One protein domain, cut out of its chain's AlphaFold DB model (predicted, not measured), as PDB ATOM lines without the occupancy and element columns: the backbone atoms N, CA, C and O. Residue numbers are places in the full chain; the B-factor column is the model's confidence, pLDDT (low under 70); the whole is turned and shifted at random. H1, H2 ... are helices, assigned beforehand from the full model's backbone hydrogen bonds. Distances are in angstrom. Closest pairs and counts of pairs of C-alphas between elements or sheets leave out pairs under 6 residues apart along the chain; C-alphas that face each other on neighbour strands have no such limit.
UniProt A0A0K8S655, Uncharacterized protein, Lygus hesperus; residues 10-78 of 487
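This is residues 10 to 78 of the 487 residues of an uncharacterized protein of Lygus hesperus (UniProt A0A0K8S655). One long straight helix, H4, makes the length of the model, and a shorter helix, H3, runs loosely alongside its first half in the opposite direction. Two single-turn helices, H1 and H2, lie in a winding stretch of chain over one side of H4, H1 over its first half and H2 farther along, while residues 69 to 78 of H4 stick out beyond the rest. The printed part has 69 residues with four named helices, in the order H1, H2, H3, H4, and no named strand; its class is all helix. The whole is loose, with a radius of gyration of the C-alphas of 14.7 A, and spans 52 by 19 by 16 A.

H1, residues 10 to 13, touches H4, residues 48 to 78; their closest C-alphas, those of Leu 13 and Leu 54, are 5.8 A apart. H4 touches H1 with residues 50 to 58 alone. H2, residues 19 to 22, is close to H4 but not clearly touching, the closest C-alphas being those of Leu 21 and Arg 65 at 7.3 A. H1 and H2 are apart. H3, residues 28 to 41, is apart from H2 but near H1, with 6 pairs of C-alphas within 10 A. H3 and H4 are close but not clearly touching, with the C-alphas of Leu 28 and Ser 58 closest at 7.4 A. Their lines stand at a shallow tilt of 12 degrees, and they run opposite ways. In H3 and H4 every O i to N i+4 pair is within hydrogen-bond range. H1 and H2 are too short for such a pair; the one O i to N i+3 pair of H1 is within range, that of H2 is not.

H1 begins at C-alpha 10, at (-19.372, -3.746, 13.760), and has four residues, as has H2. H3 measures 20.3 A from its first to its last C-alpha and begins at C-alpha 28, at (-26.038, -13.945, 17.617). H4, the longest helix with 31 residues, measures 44.8 A from C-alpha 48 to C-alpha 78, which is at (-55.147, -17.055, 19.984).

The C-alphas farthest apart are those of Gly 43 and Asp 78, at 52.5 A. Residues 40 to 46 and residues 69 to 78 stand free; without them the body of 52 residues spans 31 by 18 by 16 A. The printed part has no cut. The links from H1 to H2 and from H2 to H3 are tight, and that from H3 to H4 is short. The mean pLDDT of the printed part is 75.4, and residues 11 to 13, 15 to 27 and 42 to 46 are under 70.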
ATOM      1  N   GLU A  10     -19.254  -5.205  13.866       71.44
ATOM      2  CA  GLU A  10     -19.372  -3.746  13.760       71.44
ATOM      3  C   GLU A  10     -20.824  -3.246  13.684       71.44
ATOM      4  O   GLU A  10     -21.133  -2.134  14.119       71.44
ATOM      5  N   ASP A  11     -21.745  -4.059  13.166       68.19
ATOM      6  CA  ASP A  11     -23.157  -3.687  13.082       68.19
ATOM      7  C   ASP A  11     -23.886  -3.827  14.427       68.19
ATOM      8  O   ASP A  11     -24.904  -3.167  14.633       68.19
ATOM      9  N   LEU A  12     -23.331  -4.599  15.372       69.75
ATOM     10  CA  LEU A  12     -23.765  -4.616  16.774       69.75
ATOM     11  C   LEU A  12     -23.171  -3.458  17.594       69.75
ATOM     12  O   LEU A  12     -23.659  -3.183  18.690       69.75
ATOM     13  N   LEU A  13     -22.146  -2.764  17.083       69.75
ATOM     14  CA  LEU A  13     -21.581  -1.565  17.718       69.75
ATOM     15  C   LEU A  13     -22.383  -0.296  17.392       69.75
ATOM     16  O   LEU A  13     -22.302   0.694  18.117       69.75
ATOM     17  N   LYS A  14     -23.171  -0.310  16.313       70.25
ATOM     18  CA  LYS A  14     -24.053   0.805  15.953       70.25
ATOM     19  C   LYS A  14     -25.311   0.782  16.830       70.25
ATOM     20  O   LYS A  14     -25.830  -0.297  17.118       70.25
ATOM     21  N   PRO A  15     -25.845   1.953  17.220       62.56
ATOM     22  CA  PRO A  15     -27.102   2.019  17.952       62.56
ATOM     23  C   PRO A  15     -28.199   1.337  17.130       62.56
ATOM     24  O   PRO A  15     -28.438   1.700  15.977       62.56
ATOM     25  N   LEU A  16     -28.784   0.304  17.744       57.38
ATOM     26  CA  LEU A  16     -29.794  -0.625  17.236       57.38
ATOM     27  C   LEU A  16     -30.643  -0.039  16.096       57.38
ATOM     28  O   LEU A  16     -31.592   0.704  16.332       57.38
ATOM     29  N   LYS A  17     -30.332  -0.427  14.854       54.00
ATOM     30  CA  LYS A  17     -31.250  -0.280  13.720       54.00
ATOM     31  C   LYS A  17     -31.917  -1.624  13.447       54.00
ATOM     32  O   LYS A  17     -31.249  -2.658  13.445       54.00
ATOM     33  N   ASP A  18     -33.213  -1.580  13.151       55.44
ATOM     34  CA  ASP A  18     -34.178  -2.669  12.881       55.44
ATOM     35  C   ASP A  18     -33.768  -3.738  11.843       55.44
ATOM     36  O   ASP A  18     -34.543  -4.633  11.499       55.44
ATOM     37  N   VAL A  19     -32.547  -3.670  11.322       56.38
ATOM     38  CA  VAL A  19     -31.961  -4.598  10.355       56.38
ATOM     39  C   VAL A  19     -31.698  -5.970  10.986       56.38
ATOM     40  O   VAL A  19     -31.874  -6.993  10.325       56.38
ATOM     41  N   LEU A  20     -31.329  -6.025  12.271       54.62
ATOM     42  CA  LEU A  20     -30.992  -7.289  12.939       54.62
ATOM     43  C   LEU A  20     -32.221  -8.066  13.442       54.62
ATOM     44  O   LEU A  20     -32.179  -9.297  13.482       54.62
ATOM     45  N   LEU A  21     -33.328  -7.387  13.776       60.09
ATOM     46  CA  LEU A  21     -34.582  -8.059  14.151       60.09
ATOM     47  C   LEU A  21     -35.253  -8.741  12.950       60.09
ATOM     48  O   LEU A  21     -35.826  -9.815  13.097       60.09
ATOM     49  N   LYS A  22     -35.134  -8.163  11.747       58.03
ATOM     50  CA  LYS A  22     -35.714  -8.735  10.518       58.03
ATOM     51  C   LYS A  22     -34.966  -9.973  10.013       58.03
ATOM     52  O   LYS A  22     -35.541 -10.806   9.318       58.03
ATOM     53  N   ASN A  23     -33.695 -10.124  10.378       65.12
ATOM     54  CA  ASN A  23     -32.837 -11.195   9.886       65.12
ATOM     55  C   ASN A  23     -32.714 -12.337  10.910       65.12
ATOM     56  O   ASN A  23     -31.704 -12.466  11.601       65.12
ATOM     57  N   TRP A  24     -33.708 -13.235  10.953       65.25
ATOM     58  CA  TRP A  24     -33.663 -14.465  11.776       65.25
ATOM     59  C   TRP A  24     -32.551 -15.447  11.359       65.25
ATOM     60  O   TRP A  24     -32.217 -16.381  12.081       65.25
ATOM     61  N   ARG A  25     -31.955 -15.232  10.180       60.00
ATOM     62  CA  ARG A  25     -30.862 -16.050   9.633       60.00
ATOM     63  C   ARG A  25     -29.506 -15.798  10.296       60.00
ATOM     64  O   ARG A  25     -28.604 -16.604  10.105       60.00
ATOM     65  N   MET A  26     -29.351 -14.709  11.053       64.12
ATOM     66  CA  MET A  26     -28.112 -14.428  11.779       64.12
ATOM     67  C   MET A  26     -28.192 -14.984  13.201       64.12
ATOM     68  O   MET A  26     -29.047 -14.576  14.000       64.12
ATOM     69  N   SER A  27     -27.306 -15.930  13.516       68.44
ATOM     70  CA  SER A  27     -27.100 -16.401  14.880       68.44
ATOM     71  C   SER A  27     -26.242 -15.382  15.625       68.44
ATOM     72  O   SER A  27     -25.119 -15.086  15.229       68.44
ATOM     73  N   LEU A  28     -26.776 -14.848  16.727       74.25
ATOM     74  CA  LEU A  28     -26.038 -13.945  17.617       74.25
ATOM     75  C   LEU A  28     -24.706 -14.572  18.062       74.25
ATOM     76  O   LEU A  28     -23.697 -13.883  18.132       74.25
ATOM     77  N   ALA A  29     -24.706 -15.891  18.283       79.06
ATOM     78  CA  ALA A  29     -23.522 -16.665  18.639       79.06
ATOM     79  C   ALA A  29     -22.373 -16.496  17.632       79.06
ATOM     80  O   ALA A  29     -21.258 -16.216  18.041       79.06
ATOM     81  N   HIS A  30     -22.650 -16.562  16.323       78.88
ATOM     82  CA  HIS A  30     -21.600 -16.459  15.305       78.88
ATOM     83  C   HIS A  30     -20.919 -15.084  15.300       78.88
ATOM     84  O   HIS A  30     -19.709 -14.994  15.124       78.88
ATOM     85  N   VAL A  31     -21.690 -14.022  15.545       74.69
ATOM     86  CA  VAL A  31     -21.175 -12.646  15.591       74.69
ATOM     87  C   VAL A  31     -20.365 -12.395  16.870       74.69
ATOM     88  O   VAL A  31     -19.355 -11.694  16.845       74.69
ATOM     89  N   LEU A  32     -20.779 -12.990  17.992       79.31
ATOM     90  CA  LEU A  32     -20.023 -12.932  19.246       79.31
ATOM     91  C   LEU A  32     -18.721 -13.741  19.163       79.31
ATOM     92  O   LEU A  32     -17.693 -13.270  19.639       79.31
ATOM     93  N   ASP A  33     -18.737 -14.904  18.512       83.12
ATOM     94  CA  ASP A  33     -17.539 -15.722  18.289       83.12
ATOM     95  C   ASP A  33     -16.524 -15.018  17.376       83.12
ATOM     96  O   ASP A  33     -15.316 -15.092  17.611       83.12
ATOM     97  N   GLU A  34     -16.998 -14.286  16.361       80.12
ATOM     98  CA  GLU A  34     -16.155 -13.442  15.505       80.12
ATOM     99  C   GLU A  34     -15.476 -12.330  16.317       80.12
ATOM    100  O   GLU A  34     -14.271 -12.112  16.182       80.12
ATOM    101  N   PHE A  35     -16.208 -11.687  17.233       76.25
ATOM    102  CA  PHE A  35     -15.641 -10.683  18.134       76.25
ATOM    103  C   PHE A  35     -14.644 -11.279  19.136       76.25
ATOM    104  O   PHE A  35     -13.579 -10.709  19.352       76.25
ATOM    105  N   ILE A  36     -14.936 -12.444  19.720       81.19
ATOM    106  CA  ILE A  36     -14.002 -13.144  20.618       81.19
ATOM    107  C   ILE A  36     -12.721 -13.520  19.863       81.19
ATOM    108  O   ILE A  36     -11.623 -13.343  20.389       81.19
ATOM    109  N   SER A  37     -12.846 -13.969  18.615       82.31
ATOM    110  CA  SER A  37     -11.701 -14.264  17.747       82.31
ATOM    111  C   SER A  37     -10.897 -12.997  17.423       82.31
ATOM    112  O   SER A  37      -9.668 -13.024  17.423       82.31
ATOM    113  N   HIS A  38     -11.571 -11.862  17.210       74.81
ATOM    114  CA  HIS A  38     -10.930 -10.558  17.017       74.81
ATOM    115  C   HIS A  38     -10.167 -10.101  18.272       74.81
ATOM    116  O   HIS A  38      -9.022  -9.661  18.179       74.81
ATOM    117  N   LEU A  39     -10.748 -10.292  19.462       73.25
ATOM    118  CA  LEU A  39     -10.106  -9.994  20.746       73.25
ATOM    119  C   LEU A  39      -8.874 -10.867  21.021       73.25
ATOM    120  O   LEU A  39      -7.909 -10.393  21.619       73.25
ATOM    121  N   GLN A  40      -8.898 -12.133  20.604       72.31
ATOM    122  CA  GLN A  40      -7.761 -13.044  20.759       72.31
ATOM    123  C   GLN A  40      -6.593 -12.684  19.830       72.31
ATOM    124  O   GLN A  40      -5.440 -12.907  20.198       72.31
ATOM    125  N   ASN A  41      -6.879 -12.098  18.663       72.38
ATOM    126  CA  ASN A  41      -5.867 -11.703  17.682       72.38
ATOM    127  C   ASN A  41      -5.213 -10.343  17.990       72.38
ATOM    128  O   ASN A  41      -4.024 -10.178  17.730       72.38
ATOM    129  N   GLU A  42      -5.949  -9.380  18.557       63.75
ATOM    130  CA  GLU A  42      -5.463  -8.002  18.776       63.75
ATOM    131  C   GLU A  42      -4.747  -7.746  20.118       63.75
ATOM    132  O   GLU A  42      -4.508  -6.597  20.472       63.75
ATOM    133  N   GLY A  43      -4.359  -8.790  20.859       53.38
ATOM    134  CA  GLY A  43      -3.357  -8.717  21.935       53.38
ATOM    135  C   GLY A  43      -3.371  -7.451  22.816       53.38
ATOM    136  O   GLY A  43      -2.627  -6.505  22.584       53.38
ATOM    137  N   ILE A  44      -4.128  -7.492  23.917       53.97
ATOM    138  CA  ILE A  44      -3.975  -6.634  25.116       53.97
ATOM    139  C   ILE A  44      -4.386  -5.150  24.966       53.97
ATOM    140  O   ILE A  44      -4.653  -4.511  25.984       53.97
ATOM    141  N   ALA A  45      -4.623  -4.604  23.771       57.75
ATOM    142  CA  ALA A  45      -5.348  -3.331  23.628       57.75
ATOM    143  C   ALA A  45      -6.876  -3.554  23.682       57.75
ATOM    144  O   ALA A  45      -7.623  -3.174  22.785       57.75
ATOM    145  N   MET A  46      -7.353  -4.232  24.733       64.56
ATOM    146  CA  MET A  46      -8.759  -4.596  24.893       64.56
ATOM    147  C   MET A  46      -9.600  -3.331  25.083       64.56
ATOM    148  O   MET A  46      -9.635  -2.740  26.162       64.56
ATOM    149  N   ASN A  47     -10.274  -2.889  24.023       73.25
ATOM    150  CA  ASN A  47     -11.160  -1.740  24.094       73.25
ATOM    151  C   ASN A  47     -12.435  -2.108  24.875       73.25
ATOM    152  O   ASN A  47     -13.453  -2.502  24.302       73.25
ATOM    153  N   PHE A  48     -12.372  -1.970  26.203       80.44
ATOM    154  CA  PHE A  48     -13.478  -2.245  27.125       80.44
ATOM    155  C   PHE A  48     -14.763  -1.503  26.752       80.44
ATOM    156  O   PHE A  48     -15.849  -2.020  26.993       80.44
ATOM    157  N   SER A  49     -14.661  -0.324  26.127       80.81
ATOM    158  CA  SER A  49     -15.838   0.431  25.696       80.81
ATOM    159  C   SER A  49     -16.591  -0.277  24.564       80.81
ATOM    160  O   SER A  49     -17.811  -0.403  24.629       80.81
ATOM    161  N   GLN A  50     -15.879  -0.835  23.579       78.50
ATOM    162  CA  GLN A  50     -16.496  -1.601  22.494       78.50
ATOM    163  C   GLN A  50     -17.085  -2.915  23.012       78.50
ATOM    164  O   GLN A  50     -18.207  -3.260  22.654       78.50
ATOM    165  N   ALA A  51     -16.374  -3.607  23.909       81.19
ATOM    166  CA  ALA A  51     -16.873  -4.830  24.535       81.19
ATOM    167  C   ALA A  51     -18.127  -4.576  25.392       81.19
ATOM    168  O   ALA A  51     -19.078  -5.352  25.329       81.19
ATOM    169  N   ALA A  52     -18.166  -3.475  26.150       84.06
ATOM    170  CA  ALA A  52     -19.324  -3.094  26.954       84.06
ATOM    171  C   ALA A  52     -20.544  -2.767  26.080       84.06
ATOM    172  O   ALA A  52     -21.636  -3.273  26.342       84.06
ATOM    173  N   ILE A  53     -20.354  -1.988  25.009       82.81
ATOM    174  CA  ILE A  53     -21.418  -1.659  24.049       82.81
ATOM    175  C   ILE A  53     -21.930  -2.928  23.362       82.81
ATOM    176  O   ILE A  53     -23.139  -3.130  23.255       82.81
ATOM    177  N   LEU A  54     -21.030  -3.820  22.943       82.06
ATOM    178  CA  LEU A  54     -21.401  -5.087  22.321       82.06
ATOM    179  C   LEU A  54     -22.183  -5.987  23.287       82.06
ATOM    180  O   LEU A  54     -23.191  -6.576  22.901       82.06
ATOM    181  N   LEU A  55     -21.759  -6.078  24.550       85.44
ATOM    182  CA  LEU A  55     -22.444  -6.862  25.579       85.44
ATOM    183  C   LEU A  55     -23.846  -6.307  25.872       85.44
ATOM    184  O   LEU A  55     -24.819  -7.059  25.944       85.44
ATOM    185  N   GLN A  56     -23.974  -4.986  25.980       85.19
ATOM    186  CA  GLN A  56     -25.256  -4.316  26.180       85.19
ATOM    187  C   GLN A  56     -26.198  -4.534  24.985       85.19
ATOM    188  O   GLN A  56     -27.361  -4.916  25.153       85.19
ATOM    189  N   ASN A  57     -25.698  -4.343  23.765       82.00
ATOM    190  CA  ASN A  57     -26.493  -4.471  22.547       82.00
ATOM    191  C   ASN A  57     -26.861  -5.932  22.246       82.00
ATOM    192  O   ASN A  57     -27.974  -6.207  21.806       82.00
ATOM    193  N   SER A  58     -25.977  -6.890  22.531       82.88
ATOM    194  CA  SER A  58     -26.269  -8.322  22.376       82.88
ATOM    195  C   SER A  58     -27.299  -8.824  23.392       82.88
ATOM    196  O   SER A  58     -28.206  -9.566  23.017       82.88
ATOM    197  N   THR A  59     -27.222  -8.370  24.647       84.38
ATOM    198  CA  THR A  59     -28.205  -8.715  25.689       84.38
ATOM    199  C   THR A  59     -29.586  -8.163  25.341       84.38
ATOM    200  O   THR A  59     -30.570  -8.898  25.329       84.38
ATOM    201  N   THR A  60     -29.663  -6.882  24.973       81.56
ATOM    202  CA  THR A  60     -30.931  -6.258  24.557       81.56
ATOM    203  C   THR A  60     -31.505  -6.897  23.291       81.56
ATOM    204  O   THR A  60     -32.719  -7.063  23.178       81.56
ATOM    205  N   PHE A  61     -30.651  -7.318  22.355       80.06
ATOM    206  CA  PHE A  61     -31.066  -8.068  21.175       80.06
ATOM    207  C   PHE A  61     -31.647  -9.447  21.514       80.06
ATOM    208  O   PHE A  61     -32.661  -9.839  20.934       80.06
ATOM    209  N   TYR A  62     -31.034 -10.174  22.453       83.38
ATOM    210  CA  TYR A  62     -31.553 -11.457  22.924       83.38
ATOM    211  C   TYR A  62     -32.936 -11.300  23.566       83.38
ATOM    212  O   TYR A  62     -33.859 -11.999  23.153       83.38
ATOM    213  N   CYS A  63     -33.104 -10.340  24.485       84.88
ATOM    214  CA  CYS A  63     -34.396 -10.077  25.127       84.88
ATOM    215  C   CYS A  63     -35.491  -9.797  24.087       84.88
ATOM    216  O   CYS A  63     -36.495 -10.498  24.053       84.88
ATOM    217  N   LYS A  64     -35.233  -8.885  23.138       82.50
ATOM    218  CA  LYS A  64     -36.198  -8.565  22.074       82.50
ATOM    219  C   LYS A  64     -36.565  -9.767  21.203       82.50
ATOM    220  O   LYS A  64     -37.693  -9.867  20.737       82.50
ATOM    221  N   ARG A  65     -35.624 -10.678  20.932       81.81
ATOM    222  CA  ARG A  65     -35.924 -11.901  20.168       81.81
ATOM    223  C   ARG A  65     -36.814 -12.858  20.948       81.81
ATOM    224  O   ARG A  65     -37.674 -13.485  20.338       81.81
ATOM    225  N   VAL A  66     -36.600 -12.979  22.255       87.12
ATOM    226  CA  VAL A  66     -37.470 -13.775  23.127       87.12
ATOM    227  C   VAL A  66     -38.876 -13.177  23.149       87.12
ATOM    228  O   VAL A  66     -39.830 -13.921  22.952       87.12
ATOM    229  N   ASP A  67     -38.995 -11.851  23.250       85.56
ATOM    230  CA  ASP A  67     -40.288 -11.156  23.211       85.56
ATOM    231  C   ASP A  67     -41.028 -11.402  21.885       85.56
ATOM    232  O   ASP A  67     -42.213 -11.719  21.880       85.56
ATOM    233  N   VAL A  68     -40.322 -11.350  20.747       84.25
ATOM    234  CA  VAL A  68     -40.911 -11.657  19.430       84.25
ATOM    235  C   VAL A  68     -41.384 -13.111  19.344       84.25
ATOM    236  O   VAL A  68     -42.445 -13.381  18.789       84.25
ATOM    237  N   VAL A  69     -40.623 -14.068  19.882       86.31
ATOM    238  CA  VAL A  69     -41.042 -15.481  19.911       86.31
ATOM    239  C   VAL A  69     -42.269 -15.665  20.792       86.31
ATOM    240  O   VAL A  69     -43.183 -16.395  20.411       86.31
ATOM    241  N   PHE A  70     -42.297 -14.995  21.941       89.44
ATOM    242  CA  PHE A  70     -43.437 -15.010  22.843       89.44
ATOM    243  C   PHE A  70     -44.689 -14.449  22.159       89.44
ATOM    244  O   PHE A  70     -45.719 -15.112  22.150       89.44
ATOM    245  N   GLN A  71     -44.569 -13.319  21.461       87.81
ATOM    246  CA  GLN A  71     -45.667 -12.734  20.693       87.81
ATOM    247  C   GLN A  71     -46.181 -13.677  19.591       87.81
ATOM    248  O   GLN A  71     -47.386 -13.862  19.442       87.81
ATOM    249  N   ILE A  72     -45.285 -14.345  18.854       85.44
ATOM    250  CA  ILE A  72     -45.676 -15.358  17.855       85.44
ATOM    251  C   ILE A  72     -46.416 -16.532  18.519       85.44
ATOM    252  O   ILE A  72     -47.337 -17.106  17.935       85.44
ATOM    253  N   MET A  73     -46.015 -16.916  19.732       91.56
ATOM    254  CA  MET A  73     -46.660 -17.987  20.488       91.56
ATOM    255  C   MET A  73     -48.051 -17.583  20.990       91.56
ATOM    256  O   MET A  73     -48.965 -18.408  20.943       91.56
ATOM    257  N   GLU A  74     -48.234 -16.331  21.410       87.56
ATOM    258  CA  GLU A  74     -49.546 -15.770  21.745       87.56
ATOM    259  C   GLU A  74     -50.458 -15.727  20.514       87.56
ATOM    260  O   GLU A  74     -51.553 -16.278  20.564       87.56
ATOM    261  N   GLU A  75     -49.982 -15.221  19.371       87.56
ATOM    262  CA  GLU A  75     -50.753 -15.209  18.117       87.56
ATOM    263  C   GLU A  75     -51.186 -16.620  17.680       87.56
ATOM    264  O   GLU A  75     -52.311 -16.834  17.221       87.56
ATOM    265  N   LEU A  76     -50.309 -17.615  17.845       90.19
ATOM    266  CA  LEU A  76     -50.627 -19.012  17.555       90.19
ATOM    267  C   LEU A  76     -51.655 -19.580  18.545       90.19
ATOM    268  O   LEU A  76     -52.554 -20.321  18.142       90.19
ATOM    269  N   THR A  77     -51.546 -19.228  19.826       88.75
ATOM    270  CA  THR A  77     -52.476 -19.660  20.883       88.75
ATOM    271  C   THR A  77     -53.861 -19.043  20.694       88.75
ATOM    272  O   THR A  77     -54.871 -19.746  20.802       88.75
ATOM    273  N   ASP A  78     -53.918 -17.764  20.329       85.38
ATOM    274  CA  ASP A  78     -55.147 -17.055  19.984       85.38
ATOM    275  C   ASP A  78     -55.784 -17.641  18.727       85.38
ATOM    276  O   ASP A  78     -56.987 -17.910  18.712       85.38
TER     277      ASP A  78